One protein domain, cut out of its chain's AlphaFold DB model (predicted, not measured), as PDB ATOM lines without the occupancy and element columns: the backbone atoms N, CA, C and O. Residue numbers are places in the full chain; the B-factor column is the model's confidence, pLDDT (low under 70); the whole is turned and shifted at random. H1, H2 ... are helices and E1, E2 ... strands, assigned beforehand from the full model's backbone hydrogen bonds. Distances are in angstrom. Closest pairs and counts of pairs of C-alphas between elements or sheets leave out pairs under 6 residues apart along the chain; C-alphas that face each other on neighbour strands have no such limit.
ATOM      1  N   GLY A  16     -50.331  16.488 -35.914       28.05
ATOM      2  CA  GLY A  16     -51.004  15.393 -35.220       28.05
ATOM      3  C   GLY A  16     -52.465  15.716 -34.897       28.05
ATOM      4  O   GLY A  16     -52.773  16.738 -34.285       28.05
ATOM      5  N   VAL A  17     -53.375  14.823 -35.290       27.39
ATOM      6  CA  VAL A  17     -54.771  14.823 -34.836       27.39
ATOM      7  C   VAL A  17     -54.811  14.233 -33.425       27.39
ATOM      8  O   VAL A  17     -54.389  13.094 -33.223       27.39
ATOM      9  N   SER A  18     -55.324  14.985 -32.448       34.75
ATOM     10  CA  SER A  18     -55.553  14.483 -31.088       34.75
ATOM     11  C   SER A  18     -56.945  13.865 -30.938       34.75
ATOM     12  O   SER A  18     -57.929  14.346 -31.511       34.75
ATOM     13  N   LYS A  19     -57.048  12.844 -30.080       40.53
ATOM     14  CA  LYS A  19     -58.320  12.428 -29.476       40.53
ATOM     15  C   LYS A  19     -58.907  13.622 -28.708       40.53
ATOM     16  O   LYS A  19     -58.231  14.195 -27.864       40.53
ATOM     17  N   ASN A  20     -60.177  13.938 -28.969       42.69
ATOM     18  CA  ASN A  20     -61.004  14.975 -28.317       42.69
ATOM     19  C   ASN A  20     -61.002  16.385 -28.943       42.69
ATOM     20  O   ASN A  20     -61.479  17.318 -28.306       42.69
ATOM     21  N   GLY A  21     -60.550  16.561 -30.189       42.06
ATOM     22  CA  GLY A  21     -60.850  17.784 -30.958       42.06
ATOM     23  C   GLY A  21     -60.013  19.027 -30.624       42.06
ATOM     24  O   GLY A  21     -60.269  20.086 -31.190       42.06
ATOM     25  N   TYR A  22     -58.987  18.906 -29.777       47.44
ATOM     26  CA  TYR A  22     -57.981  19.952 -29.565       47.44
ATOM     27  C   TYR A  22     -56.702  19.621 -30.340       47.44
ATOM     28  O   TYR A  22     -56.170  18.521 -30.216       47.44
ATOM     29  N   LEU A  23     -56.199  20.557 -31.143       55.19
ATOM     30  CA  LEU A  23     -54.936  20.398 -31.866       55.19
ATOM     31  C   LEU A  23     -53.784  20.344 -30.844       55.19
ATOM     32  O   LEU A  23     -53.551  21.322 -30.137       55.19
ATOM     33  N   PHE A  24     -53.082  19.213 -30.737       59.94
ATOM     34  CA  PHE A  24     -51.900  19.107 -29.877       59.94
ATOM     35  C   PHE A  24     -50.655  19.336 -30.730       59.94
ATOM     36  O   PHE A  24     -50.349  18.537 -31.617       59.94
ATOM     37  N   ILE A  25     -49.947  20.437 -30.482       70.62
ATOM     38  CA  ILE A  25     -48.664  20.723 -31.127       70.62
ATOM     39  C   ILE A  25     -47.565  20.259 -30.175       70.62
ATOM     40  O   ILE A  25     -47.414  20.802 -29.082       70.62
ATOM     41  N   ALA A  26     -46.798  19.254 -30.590       78.44
ATOM     42  CA  ALA A  26     -45.573  18.883 -29.895       78.44
ATOM     43  C   ALA A  26     -44.465  19.869 -30.288       78.44
ATOM     44  O   ALA A  26     -44.142  20.000 -31.468       78.44
ATOM     45  N   VAL A  27     -43.884  20.558 -29.307       81.31
ATOM     46  CA  VAL A  27     -42.780  21.505 -29.522       81.31
ATOM     47  C   VAL A  27     -41.489  20.878 -29.013       81.31
ATOM     48  O   VAL A  27     -41.423  20.441 -27.867       81.31
ATOM     49  N   THR A  28     -40.466  20.832 -29.863       83.88
ATOM     50  CA  THR A  28     -39.127  20.348 -29.506       83.88
ATOM     51  C   THR A  28     -38.122  21.472 -29.709       83.88
ATOM     52  O   THR A  28     -38.000  22.000 -30.811       83.88
ATOM     53  N   PHE A  29     -37.393  21.828 -28.657       84.06
ATOM     54  CA  PHE A  29     -36.304  22.791 -28.719       84.06
ATOM     55  C   PHE A  29     -34.990  22.065 -28.976       84.06
ATOM     56  O   PHE A  29     -34.584  21.206 -28.194       84.06
ATOM     57  N   PHE A  30     -34.304  22.443 -30.046       85.94
ATOM     58  CA  PHE A  30     -32.921  22.051 -30.276       85.94
ATOM     59  C   PHE A  30     -32.012  23.110 -29.671       85.94
ATOM     60  O   PHE A  30     -32.148  24.301 -29.951       85.94
ATOM     61  N   THR A  31     -31.106  22.692 -28.799       88.81
ATOM     62  CA  THR A  31     -30.147  23.598 -28.170       88.81
ATOM     63  C   THR A  31     -28.845  22.879 -27.884       88.81
ATOM     64  O   THR A  31     -28.706  21.701 -28.181       88.81
ATOM     65  N   THR A  32     -27.876  23.582 -27.328       91.31
ATOM     66  CA  THR A  32     -26.566  23.037 -26.993       91.31
ATOM     67  C   THR A  32     -26.436  22.894 -25.467       91.31
ATOM     68  O   THR A  32     -27.120  23.615 -24.725       91.31
ATOM     69  N   PRO A  33     -25.579  21.993 -24.949       93.12
ATOM     70  CA  PRO A  33     -25.478  21.724 -23.513       93.12
ATOM     71  C   PRO A  33     -25.276  22.965 -22.629       93.12
ATOM     72  O   PRO A  33     -25.885  23.069 -21.564       93.12
ATOM     73  N   ALA A  34     -24.472  23.944 -23.057       89.56
ATOM     74  CA  ALA A  34     -24.219  25.165 -22.291       89.56
ATOM     75  C   ALA A  34     -25.350  26.210 -22.380       89.56
ATOM     76  O   ALA A  34     -25.355  27.165 -21.590       89.56
ATOM     77  N   ASN A  35     -26.294  26.048 -23.315       88.19
ATOM     78  CA  ASN A  35     -27.506  26.867 -23.435       88.19
ATOM     79  C   ASN A  35     -28.732  26.215 -22.793       88.19
ATOM     80  O   ASN A  35     -29.632  26.934 -22.358       88.19
ATOM     81  N   ARG A  36     -28.756  24.882 -22.664       88.62
ATOM     82  CA  ARG A  36     -29.882  24.134 -22.090       88.62
ATOM     83  C   ARG A  36     -30.402  24.714 -20.769       88.62
ATOM     84  O   ARG A  36     -31.609  24.940 -20.713       88.62
ATOM     85  N   PRO A  37     -29.574  25.028 -19.748       89.81
ATOM     86  CA  PRO A  37     -30.088  25.547 -18.477       89.81
ATOM     87  C   PRO A  37     -30.841  26.872 -18.628       89.81
ATOM     88  O   PRO A  37     -31.795  27.133 -17.901       89.81
ATOM     89  N   PHE A  38     -30.424  27.708 -19.588       84.06
ATOM     90  CA  PHE A  38     -31.100  28.967 -19.877       84.06
ATOM     91  C   PHE A  38     -32.471  28.744 -20.514       84.06
ATOM     92  O   PHE A  38     -33.378  29.512 -20.231       84.06
ATOM     93  N   ILE A  39     -32.634  27.722 -21.357       83.88
ATOM     94  CA  ILE A  39     -33.910  27.433 -22.025       83.88
ATOM     95  C   ILE A  39     -34.851  26.661 -21.097       83.88
ATOM     96  O   ILE A  39     -36.026  27.002 -21.001       83.88
ATOM     97  N   SER A  40     -34.346  25.650 -20.384       87.25
ATOM     98  CA  SER A  40     -35.176  24.738 -19.591       87.25
ATOM     99  C   SER A  40     -35.975  25.447 -18.501       87.25
ATOM    100  O   SER A  40     -37.141  25.126 -18.326       87.25
ATOM    101  N   GLN A  41     -35.405  26.471 -17.857       85.81
ATOM    102  CA  GLN A  41     -36.104  27.268 -16.832       85.81
ATOM    103  C   GLN A  41     -37.392  27.952 -17.337       85.81
ATOM    104  O   GLN A  41     -38.239  28.324 -16.533       85.81
ATOM    105  N   TYR A  42     -37.536  28.152 -18.653       83.56
ATOM    106  CA  TYR A  42     -38.733  28.740 -19.266       83.56
ATOM    107  C   TYR A  42     -39.718  27.688 -19.786       83.56
ATOM    108  O   TYR A  42     -40.824  28.035 -20.190       83.56
ATOM    109  N   LEU A  43     -39.312  26.417 -19.817       84.06
ATOM    110  CA  LEU A  43     -40.121  25.303 -20.311       84.06
ATOM    111  C   LEU A  43     -40.674  24.431 -19.179       84.06
ATOM    112  O   LEU A  43     -41.455  23.516 -19.449       84.06
ATOM    113  N   ASP A  44     -40.314  24.719 -17.929       83.31
ATOM    114  CA  ASP A  44     -40.852  24.044 -16.753       83.31
ATOM    115  C   ASP A  44     -42.387  24.140 -16.725       83.31
ATOM    116  O   ASP A  44     -42.975  25.216 -16.831       83.31
ATOM    117  N   GLY A  45     -43.054  22.988 -16.611       81.00
ATOM    118  CA  GLY A  45     -44.518  22.898 -16.637       81.00
ATOM    119  C   GLY A  45     -45.145  22.941 -18.037       81.00
ATOM    120  O   GLY A  45     -46.367  22.838 -18.153       81.00
ATOM    121  N   THR A  46     -44.342  23.048 -19.100       84.12
ATOM    122  CA  THR A  46     -44.816  22.922 -20.487       84.12
ATOM    123  C   THR A  46     -44.717  21.477 -20.988       84.12
ATOM    124  O   THR A  46     -43.988  20.656 -20.435       84.12
ATOM    125  N   GLY A  47     -45.437  21.156 -22.069       84.44
ATOM    126  CA  GLY A  47     -45.298  19.878 -22.783       84.44
ATOM    127  C   GLY A  47     -44.138  19.840 -23.785       84.44
ATOM    128  O   GLY A  47     -44.073  18.910 -24.589       84.44
ATOM    129  N   ALA A  48     -43.272  20.860 -23.802       86.69
ATOM    130  CA  ALA A  48     -42.172  20.949 -24.750       86.69
ATOM    131  C   ALA A  48     -41.003  20.039 -24.346       86.69
ATOM    132  O   ALA A  48     -40.705  19.856 -23.166       86.69
ATOM    133  N   SER A  49     -40.309  19.486 -25.336       87.19
ATOM    134  CA  SER A  49     -39.100  18.686 -25.138       87.19
ATOM    135  C   SER A  49     -37.848  19.486 -25.511       87.19
ATOM    136  O   SER A  49     -37.919  20.472 -26.246       87.19
ATOM    137  N   ILE A  50     -36.685  19.068 -25.002       86.81
ATOM    138  CA  ILE A  50     -35.392  19.680 -25.333       86.81
ATOM    139  C   ILE A  50     -34.414  18.597 -25.775       86.81
ATOM    140  O   ILE A  50     -34.121  17.676 -25.004       86.81
ATOM    141  N   VAL A  51     -33.870  18.749 -26.977       88.44
ATOM    142  CA  VAL A  51     -32.823  17.902 -27.552       88.44
ATOM    143  C   VAL A  51     -31.507  18.669 -27.556       88.44
ATOM    144  O   VAL A  51     -31.417  19.761 -28.119       88.44
ATOM    145  N   ASP A  52     -30.484  18.072 -26.947       89.62
ATOM    146  CA  ASP A  52     -29.140  18.639 -26.944       89.62
ATOM    147  C   ASP A  52     -28.376  18.217 -28.205       89.62
ATOM    148  O   ASP A  52     -28.252  17.030 -28.523       89.62
ATOM    149  N   LEU A  53     -27.838  19.210 -28.902       87.31
ATOM    150  CA  LEU A  53     -26.909  19.086 -30.010       87.31
ATOM    151  C   LEU A  53     -25.495  19.338 -29.471       87.31
ATOM    152  O   LEU A  53     -25.239  20.424 -28.941       87.31
ATOM    153  N   PRO A  54     -24.575  18.362 -29.561       92.38
ATOM    154  CA  PRO A  54     -23.207  18.539 -29.091       92.38
ATOM    155  C   PRO A  54     -22.535  19.718 -29.796       92.38
ATOM    156  O   PRO A  54     -22.363  19.686 -31.013       92.38
ATOM    157  N   PHE A  55     -22.138  20.748 -29.044       91.38
ATOM    158  CA  PHE A  55     -21.400  21.862 -29.629       91.38
ATOM    159  C   PHE A  55     -19.947  21.454 -29.910       91.38
ATOM    160  O   PHE A  55     -19.315  20.834 -29.039       91.38
ATOM    161  N   PRO A  56     -19.393  21.787 -31.090       90.25
ATOM    162  CA  PRO A  56     -18.032  21.411 -31.434       90.25
ATOM    163  C   PRO A  56     -17.029  21.987 -30.437       90.25
ATOM    164  O   PRO A  56     -17.094  23.151 -30.041       90.25
ATOM    165  N   GLN A  57     -16.075  21.156 -30.034       88.50
ATOM    166  CA  GLN A  57     -15.015  21.565 -29.123       88.50
ATOM    167  C   GLN A  57     -13.822  22.106 -29.908       88.50
ATOM    168  O   GLN A  57     -13.535  21.645 -31.009       88.50
ATOM    169  N   GLN A  58     -13.094  23.049 -29.301       85.00
ATOM    170  CA  GLN A  58     -11.811  23.555 -29.815       85.00
ATOM    171  C   GLN A  58     -11.902  24.209 -31.208       85.00
ATOM    172  O   GLN A  58     -10.957  24.155 -31.992       85.00
ATOM    173  N   VAL A  59     -13.025  24.865 -31.516       86.69
ATOM    174  CA  VAL A  59     -13.162  25.620 -32.768       86.69
ATOM    175  C   VAL A  59     -12.266  26.855 -32.733       86.69
ATOM    176  O   VAL A  59     -12.318  27.657 -31.799       86.69
ATOM    177  N   ALA A  60     -11.442  27.026 -33.767       88.06
ATOM    178  CA  ALA A  60     -10.570  28.186 -33.894       88.06
ATOM    179  C   ALA A  60     -11.387  29.491 -33.833       88.06
ATOM    180  O   ALA A  60     -12.328  29.689 -34.596       88.06
ATOM    181  N   GLY A  61     -11.024  30.387 -32.913       87.00
ATOM    182  CA  GLY A  61     -11.718  31.665 -32.717       87.00
ATOM    183  C   GLY A  61     -12.950  31.611 -31.804       87.00
ATOM    184  O   GLY A  61     -13.463  32.671 -31.455       87.00
ATOM    185  N   VAL A  62     -13.394  30.436 -31.345       90.19
ATOM    186  CA  VAL A  62     -14.490  30.315 -30.367       90.19
ATOM    187  C   VAL A  62     -13.929  29.864 -29.013       90.19
ATOM    188  O   VAL A  62     -13.306  28.804 -28.930       90.19
ATOM    189  N   PRO A  63     -14.108  30.637 -27.925       91.19
ATOM    190  CA  PRO A  63     -13.625  30.233 -26.608       91.19
ATOM    191  C   PRO A  63     -14.306  28.953 -26.106       91.19
ATOM    192  O   PRO A  63     -15.498  28.738 -26.325       91.19
ATOM    193  N   ALA A  64     -13.565  28.127 -25.364       90.50
ATOM    194  CA  ALA A  64     -14.099  26.894 -24.789       90.50
ATOM    195  C   ALA A  64     -15.318  27.166 -23.884       90.50
ATOM    196  O   ALA A  64     -15.301  28.076 -23.053       90.50
ATOM    197  N   GLY A  65     -16.375  26.364 -24.051       88.75
ATOM    198  CA  GLY A  65     -17.628  26.482 -23.295       88.75
ATOM    199  C   GLY A  65     -18.546  27.639 -23.718       88.75
ATOM    200  O   GLY A  65     -19.583  27.852 -23.083       88.75
ATOM    201  N   VAL A  66     -18.198  28.395 -24.766       89.25
ATOM    202  CA  VAL A  66     -19.064  29.438 -25.331       89.25
ATOM    203  C   VAL A  66     -19.922  28.848 -26.443       89.25
ATOM    204  O   VAL A  66     -19.456  28.635 -27.553       89.25
ATOM    205  N   GLU A  67     -21.201  28.635 -26.137       90.19
ATOM    206  CA  GLU A  67     -22.195  28.100 -27.081       90.19
ATOM    207  C   GLU A  67     -23.357  29.085 -27.324       90.19
ATOM    208  O   GLU A  67     -24.382  28.732 -27.897       90.19
ATOM    209  N   SER A  68     -23.226  30.340 -26.878       85.44
ATOM    210  CA  SER A  68     -24.194  31.418 -27.123       85.44
ATOM    211  C   SER A  68     -23.477  32.720 -27.454       85.44
ATOM    212  O   SER A  68     -22.455  33.050 -26.842       85.44
ATOM    213  N   THR A  69     -24.057  33.484 -28.381       83.19
ATOM    214  CA  THR A  69     -23.564  34.803 -28.789       83.19
ATOM    215  C   THR A  69     -23.547  35.798 -27.630       83.19
ATOM    216  O   THR A  69     -22.613  36.584 -27.520       83.19
ATOM    217  N   ASP A  70     -24.482  35.700 -26.677       78.62
ATOM    218  CA  ASP A  70     -24.499  36.529 -25.458       78.62
ATOM    219  C   ASP A  70     -23.270  36.300 -24.560       78.62
ATOM    220  O   ASP A  70     -22.935  37.136 -23.712       78.62
ATOM    221  N   LYS A  71     -22.610  35.143 -24.703       83.31
ATOM    222  CA  LYS A  71     -21.400  34.777 -23.957       83.31
ATOM    223  C   LYS A  71     -20.117  35.047 -24.749       83.31
ATOM    224  O   LYS A  71     -19.040  34.855 -24.178       83.31
ATOM    225  N   LEU A  72     -20.200  35.509 -26.002       82.06
ATOM    226  CA  LEU A  72     -19.016  35.870 -26.780       82.06
ATOM    227  C   LEU A  72     -18.273  37.039 -26.111       82.06
ATOM    228  O   LEU A  72     -18.891  38.024 -25.705       82.06
ATOM    229  N   PRO A  73     -16.935  36.972 -26.006       82.81
ATOM    230  CA  PRO A  73     -16.135  38.094 -25.523       82.81
ATOM    231  C   PRO A  73     -16.227  39.352 -26.400       82.81
ATOM    232  O   PRO A  73     -16.017  40.454 -25.896       82.81
ATOM    233  N   CYS A  74     -16.471  39.179 -27.703       81.31
ATOM    234  CA  CYS A  74     -16.518  40.239 -28.709       81.31
ATOM    235  C   CYS A  74     -17.293  39.760 -29.947       81.31
ATOM    236  O   CYS A  74     -17.153  38.597 -30.333       81.31
ATOM    237  N   MET A  75     -18.030  40.659 -30.609       80.88
ATOM    238  CA  MET A  75     -18.741  40.353 -31.861       80.88
ATOM    239  C   MET A  75     -17.806  40.087 -33.046       80.88
ATOM    240  O   MET A  75     -18.210  39.441 -34.005       80.88
ATOM    241  N   SER A  76     -16.516  40.430 -32.949       84.00
ATOM    242  CA  SER A  76     -15.503  39.975 -33.917       84.00
ATOM    243  C   SER A  76     -15.386  38.445 -34.001       84.00
ATOM    244  O   SER A  76     -14.833  37.919 -34.960       84.00
ATOM    245  N   LEU A  77     -15.870  37.723 -32.983       87.56
ATOM    246  CA  LEU A  77     -15.897  36.260 -32.943       87.56
ATOM    247  C   LEU A  77     -17.226  35.678 -33.446       87.56
ATOM    248  O   LEU A  77     -17.424  34.468 -33.384       87.56
ATOM    249  N   PHE A  78     -18.135  36.511 -33.954       85.81
ATOM    250  CA  PHE A  78     -19.416  36.055 -34.485       85.81
ATOM    251  C   PHE A  78     -19.236  35.142 -35.703       85.81
ATOM    252  O   PHE A  78     -19.795  34.055 -35.731       85.81
ATOM    253  N   VAL A  79     -18.378  35.517 -36.658       88.69
ATOM    254  CA  VAL A  79     -18.080  34.697 -37.847       88.69
ATOM    255  C   VAL A  79     -17.560  33.296 -37.483       88.69
ATOM    256  O   VAL A  79     -18.147  32.315 -37.940       88.69
ATOM    257  N   PRO A  80     -16.497  33.133 -36.663       90.69
ATOM    258  CA  PRO A  80     -16.058  31.796 -36.265       90.69
ATOM    259  C   PRO A  80     -17.108  31.050 -35.431       90.69
ATOM    260  O   PRO A  80     -17.193  29.829 -35.531       90.69
ATOM    261  N   PHE A  81     -17.938  31.755 -34.652       90.25
ATOM    262  CA  PHE A  81     -19.051  31.141 -33.927       90.25
ATOM    263  C   PHE A  81     -20.118  30.575 -34.873       90.25
ATOM    264  O   PHE A  81     -20.510  29.424 -34.718       90.25
ATOM    265  N   VAL A  82     -20.543  31.333 -35.885       86.44
ATOM    266  CA  VAL A  82     -21.495  30.878 -36.911       86.44
ATOM    267  C   VAL A  82     -20.952  29.654 -37.651       86.44
ATOM    268  O   VAL A  82     -21.634  28.635 -37.722       86.44
ATOM    269  N   LYS A  83     -19.685  29.681 -38.075       87.19
ATOM    270  CA  LYS A  83     -19.029  28.518 -38.704       87.19
ATOM    271  C   LYS A  83     -18.980  27.294 -37.785       87.19
ATOM    272  O   LYS A  83     -19.074  26.164 -38.250       87.19
ATOM    273  N   ALA A  84     -18.873  27.491 -36.468       90.00
ATOM    274  CA  ALA A  84     -18.985  26.392 -35.510       90.00
ATOM    275  C   ALA A  84     -20.391  25.770 -35.512       90.00
ATOM    276  O   ALA A  84     -20.521  24.557 -35.369       90.00
ATOM    277  N   THR A  85     -21.445  26.575 -35.678       86.06
ATOM    278  CA  THR A  85     -22.827  26.068 -35.683       86.06
ATOM    279  C   THR A  85     -23.146  25.203 -36.900       86.06
ATOM    280  O   THR A  85     -23.940  24.276 -36.771       86.06
ATOM    281  N   GLU A  86     -22.482  25.411 -38.042       84.25
ATOM    282  CA  GLU A  86     -22.636  24.564 -39.238       84.25
ATOM    283  C   GLU A  86     -22.268  23.098 -38.953       84.25
ATOM    284  O   GLU A  86     -22.910  22.169 -39.438       84.25
ATOM    285  N   LEU A  87     -21.297  22.868 -38.066       87.38
ATOM    286  CA  LEU A  87     -20.873  21.523 -37.663       87.38
ATOM    287  C   LEU A  87     -21.929  20.775 -36.825       87.38
ATOM    288  O   LEU A  87     -21.767  19.584 -36.559       87.38
ATOM    289  N   LEU A  88     -23.016  21.440 -36.409       86.44
ATOM    290  CA  LEU A  88     -24.153  20.800 -35.742       86.44
ATOM    291  C   LEU A  88     -25.057  20.039 -36.719       86.44
ATOM    292  O   LEU A  88     -25.856  19.213 -36.273       86.44
ATOM    293  N   GLN A  89     -24.941  20.294 -38.027       83.00
ATOM    294  CA  GLN A  89     -25.837  19.752 -39.049       83.00
ATOM    295  C   GLN A  89     -26.009  18.223 -38.968       83.00
ATOM    296  O   GLN A  89     -27.156  17.784 -38.874       83.00
ATOM    297  N   PRO A  90     -24.949  17.390 -38.888       85.25
ATOM    298  CA  PRO A  90     -25.126  15.936 -38.832       85.25
ATOM    299  C   PRO A  90     -25.901  15.474 -37.590       85.25
ATOM    300  O   PRO A  90     -26.658  14.503 -37.628       85.25
ATOM    301  N   HIS A  91     -25.729  16.180 -36.467       84.75
ATOM    302  CA  HIS A  91     -26.453  15.893 -35.230       84.75
ATOM    303  C   HIS A  91     -27.925  16.293 -35.326       84.75
ATOM    304  O   HIS A  91     -28.777  15.583 -34.793       84.75
ATOM    305  N   LEU A  92     -28.220  17.405 -36.001       81.06
ATOM    306  CA  LEU A  92     -29.584  17.852 -36.256       81.06
ATOM    307  C   LEU A  92     -30.308  16.877 -37.193       81.06
ATOM    308  O   LEU A  92     -31.391  16.400 -36.861       81.06
ATOM    309  N   GLU A  93     -29.691  16.506 -38.316       81.50
ATOM    310  CA  GLU A  93     -30.264  15.587 -39.311       81.50
ATOM    311  C   GLU A  93     -30.590  14.212 -38.717       81.50
ATOM    312  O   GLU A  93     -31.683  13.683 -38.931       81.50
ATOM    313  N   LEU A  94     -29.698  13.669 -37.879       81.75
ATOM    314  CA  LEU A  94     -29.928  12.408 -37.166       81.75
ATOM    315  C   LEU A  94     -31.183  12.448 -36.275       81.75
ATOM    316  O   LEU A  94     -31.800  11.413 -36.020       81.75
ATOM    317  N   ARG A  95     -31.549  13.629 -35.766       75.81
ATOM    318  CA  ARG A  95     -32.675  13.824 -34.843       75.81
ATOM    319  C   ARG A  95     -33.958  14.288 -35.539       75.81
ATOM    320  O   ARG A  95     -35.029  14.092 -34.972       75.81
ATOM    321  N   CYS A  96     -33.862  14.858 -36.740       70.06
ATOM    322  CA  CYS A  96     -34.970  15.513 -37.447       70.06
ATOM    323  C   CYS A  96     -35.578  14.700 -38.601       70.06
ATOM    324  O   CYS A  96     -36.461  15.216 -39.280       70.06
ATOM    325  N   SER A  97     -35.177  13.442 -38.816       58.34
ATOM    326  CA  SER A  97     -35.539  12.626 -39.995       58.34
ATOM    327  C   SER A  97     -37.043  12.402 -40.261       58.34
ATOM    328  O   SER A  97     -37.390  11.767 -41.252       58.34
ATOM    329  N   THR A  98     -37.950  12.912 -39.418       52.25
ATOM    330  CA  THR A  98     -39.414  12.759 -39.550       52.25
ATOM    331  C   THR A  98     -40.243  13.987 -39.125       52.25
ATOM    332  O   THR A  98     -41.461  13.872 -38.988       52.25
ATOM    333  N   VAL A  99     -39.638  15.166 -38.904       57.09
ATOM    334  CA  VAL A  99     -40.344  16.326 -38.317       57.09
ATOM    335  C   VAL A  99     -40.343  17.529 -39.261       57.09
ATOM    336  O   VAL A  99     -39.296  17.948 -39.746       57.09
ATOM    337  N   GLY A 100     -41.518  18.121 -39.493       58.38
ATOM    338  CA  GLY A 100     -41.629  19.409 -40.177       58.38
ATOM    339  C   GLY A 100     -41.065  20.534 -39.308       58.38
ATOM    340  O   GLY A 100     -41.527  20.742 -38.188       58.38
TER     341      GLY A 100
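Overview. This is residues 16 to 100 of the 282 residues of a protein of Vitis vinifera (UniProt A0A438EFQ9). There is little regular structure: a ribbon of two short parallel strands, E1 and E2, lies between H1 and H3, with H2 and the loop 53 to 74 at one end. At the other, residues 18 to 23 stick out. Of 85 printed residues, 33 are in named elements, ordered E1, H1, E2, H2, H3; the class is mixed. The whole is loose, radius of gyration of the C-alphas 16.0 A, spanning 52 by 27 by 17 A.

Arrangement. E1, residues 28 to 31, H1, residues 36 to 40, and E2, residues 49 to 52, form a strand-helix-strand unit, parallel strands joined through a helix, with a right-handed crossover. N 29 and O 49 are within hydrogen-bond range, 2.8 A. The closest C-alphas of H1 and E2, Arg 36 and Asp 52, are 7.4 A apart. H2, residues 75 to 86, and H3, residues 89 to 96, meet only through their link. Every O i to N i+4 pair is within range in H1, 6 of 8 in H2, 3 of 4 in H3.

Along the chain. E1 begins at C-alpha 28 (-39.127, 20.348, -29.506); H2 is 17.9 A long; H3 ends at C-alpha 96 (-34.970, 15.513, -37.447).

Size, cuts and confidence. The printed part has no cut. The link E2 to H2 is long. Residues 16 to 24 and 97 to 100 have pLDDT under 70.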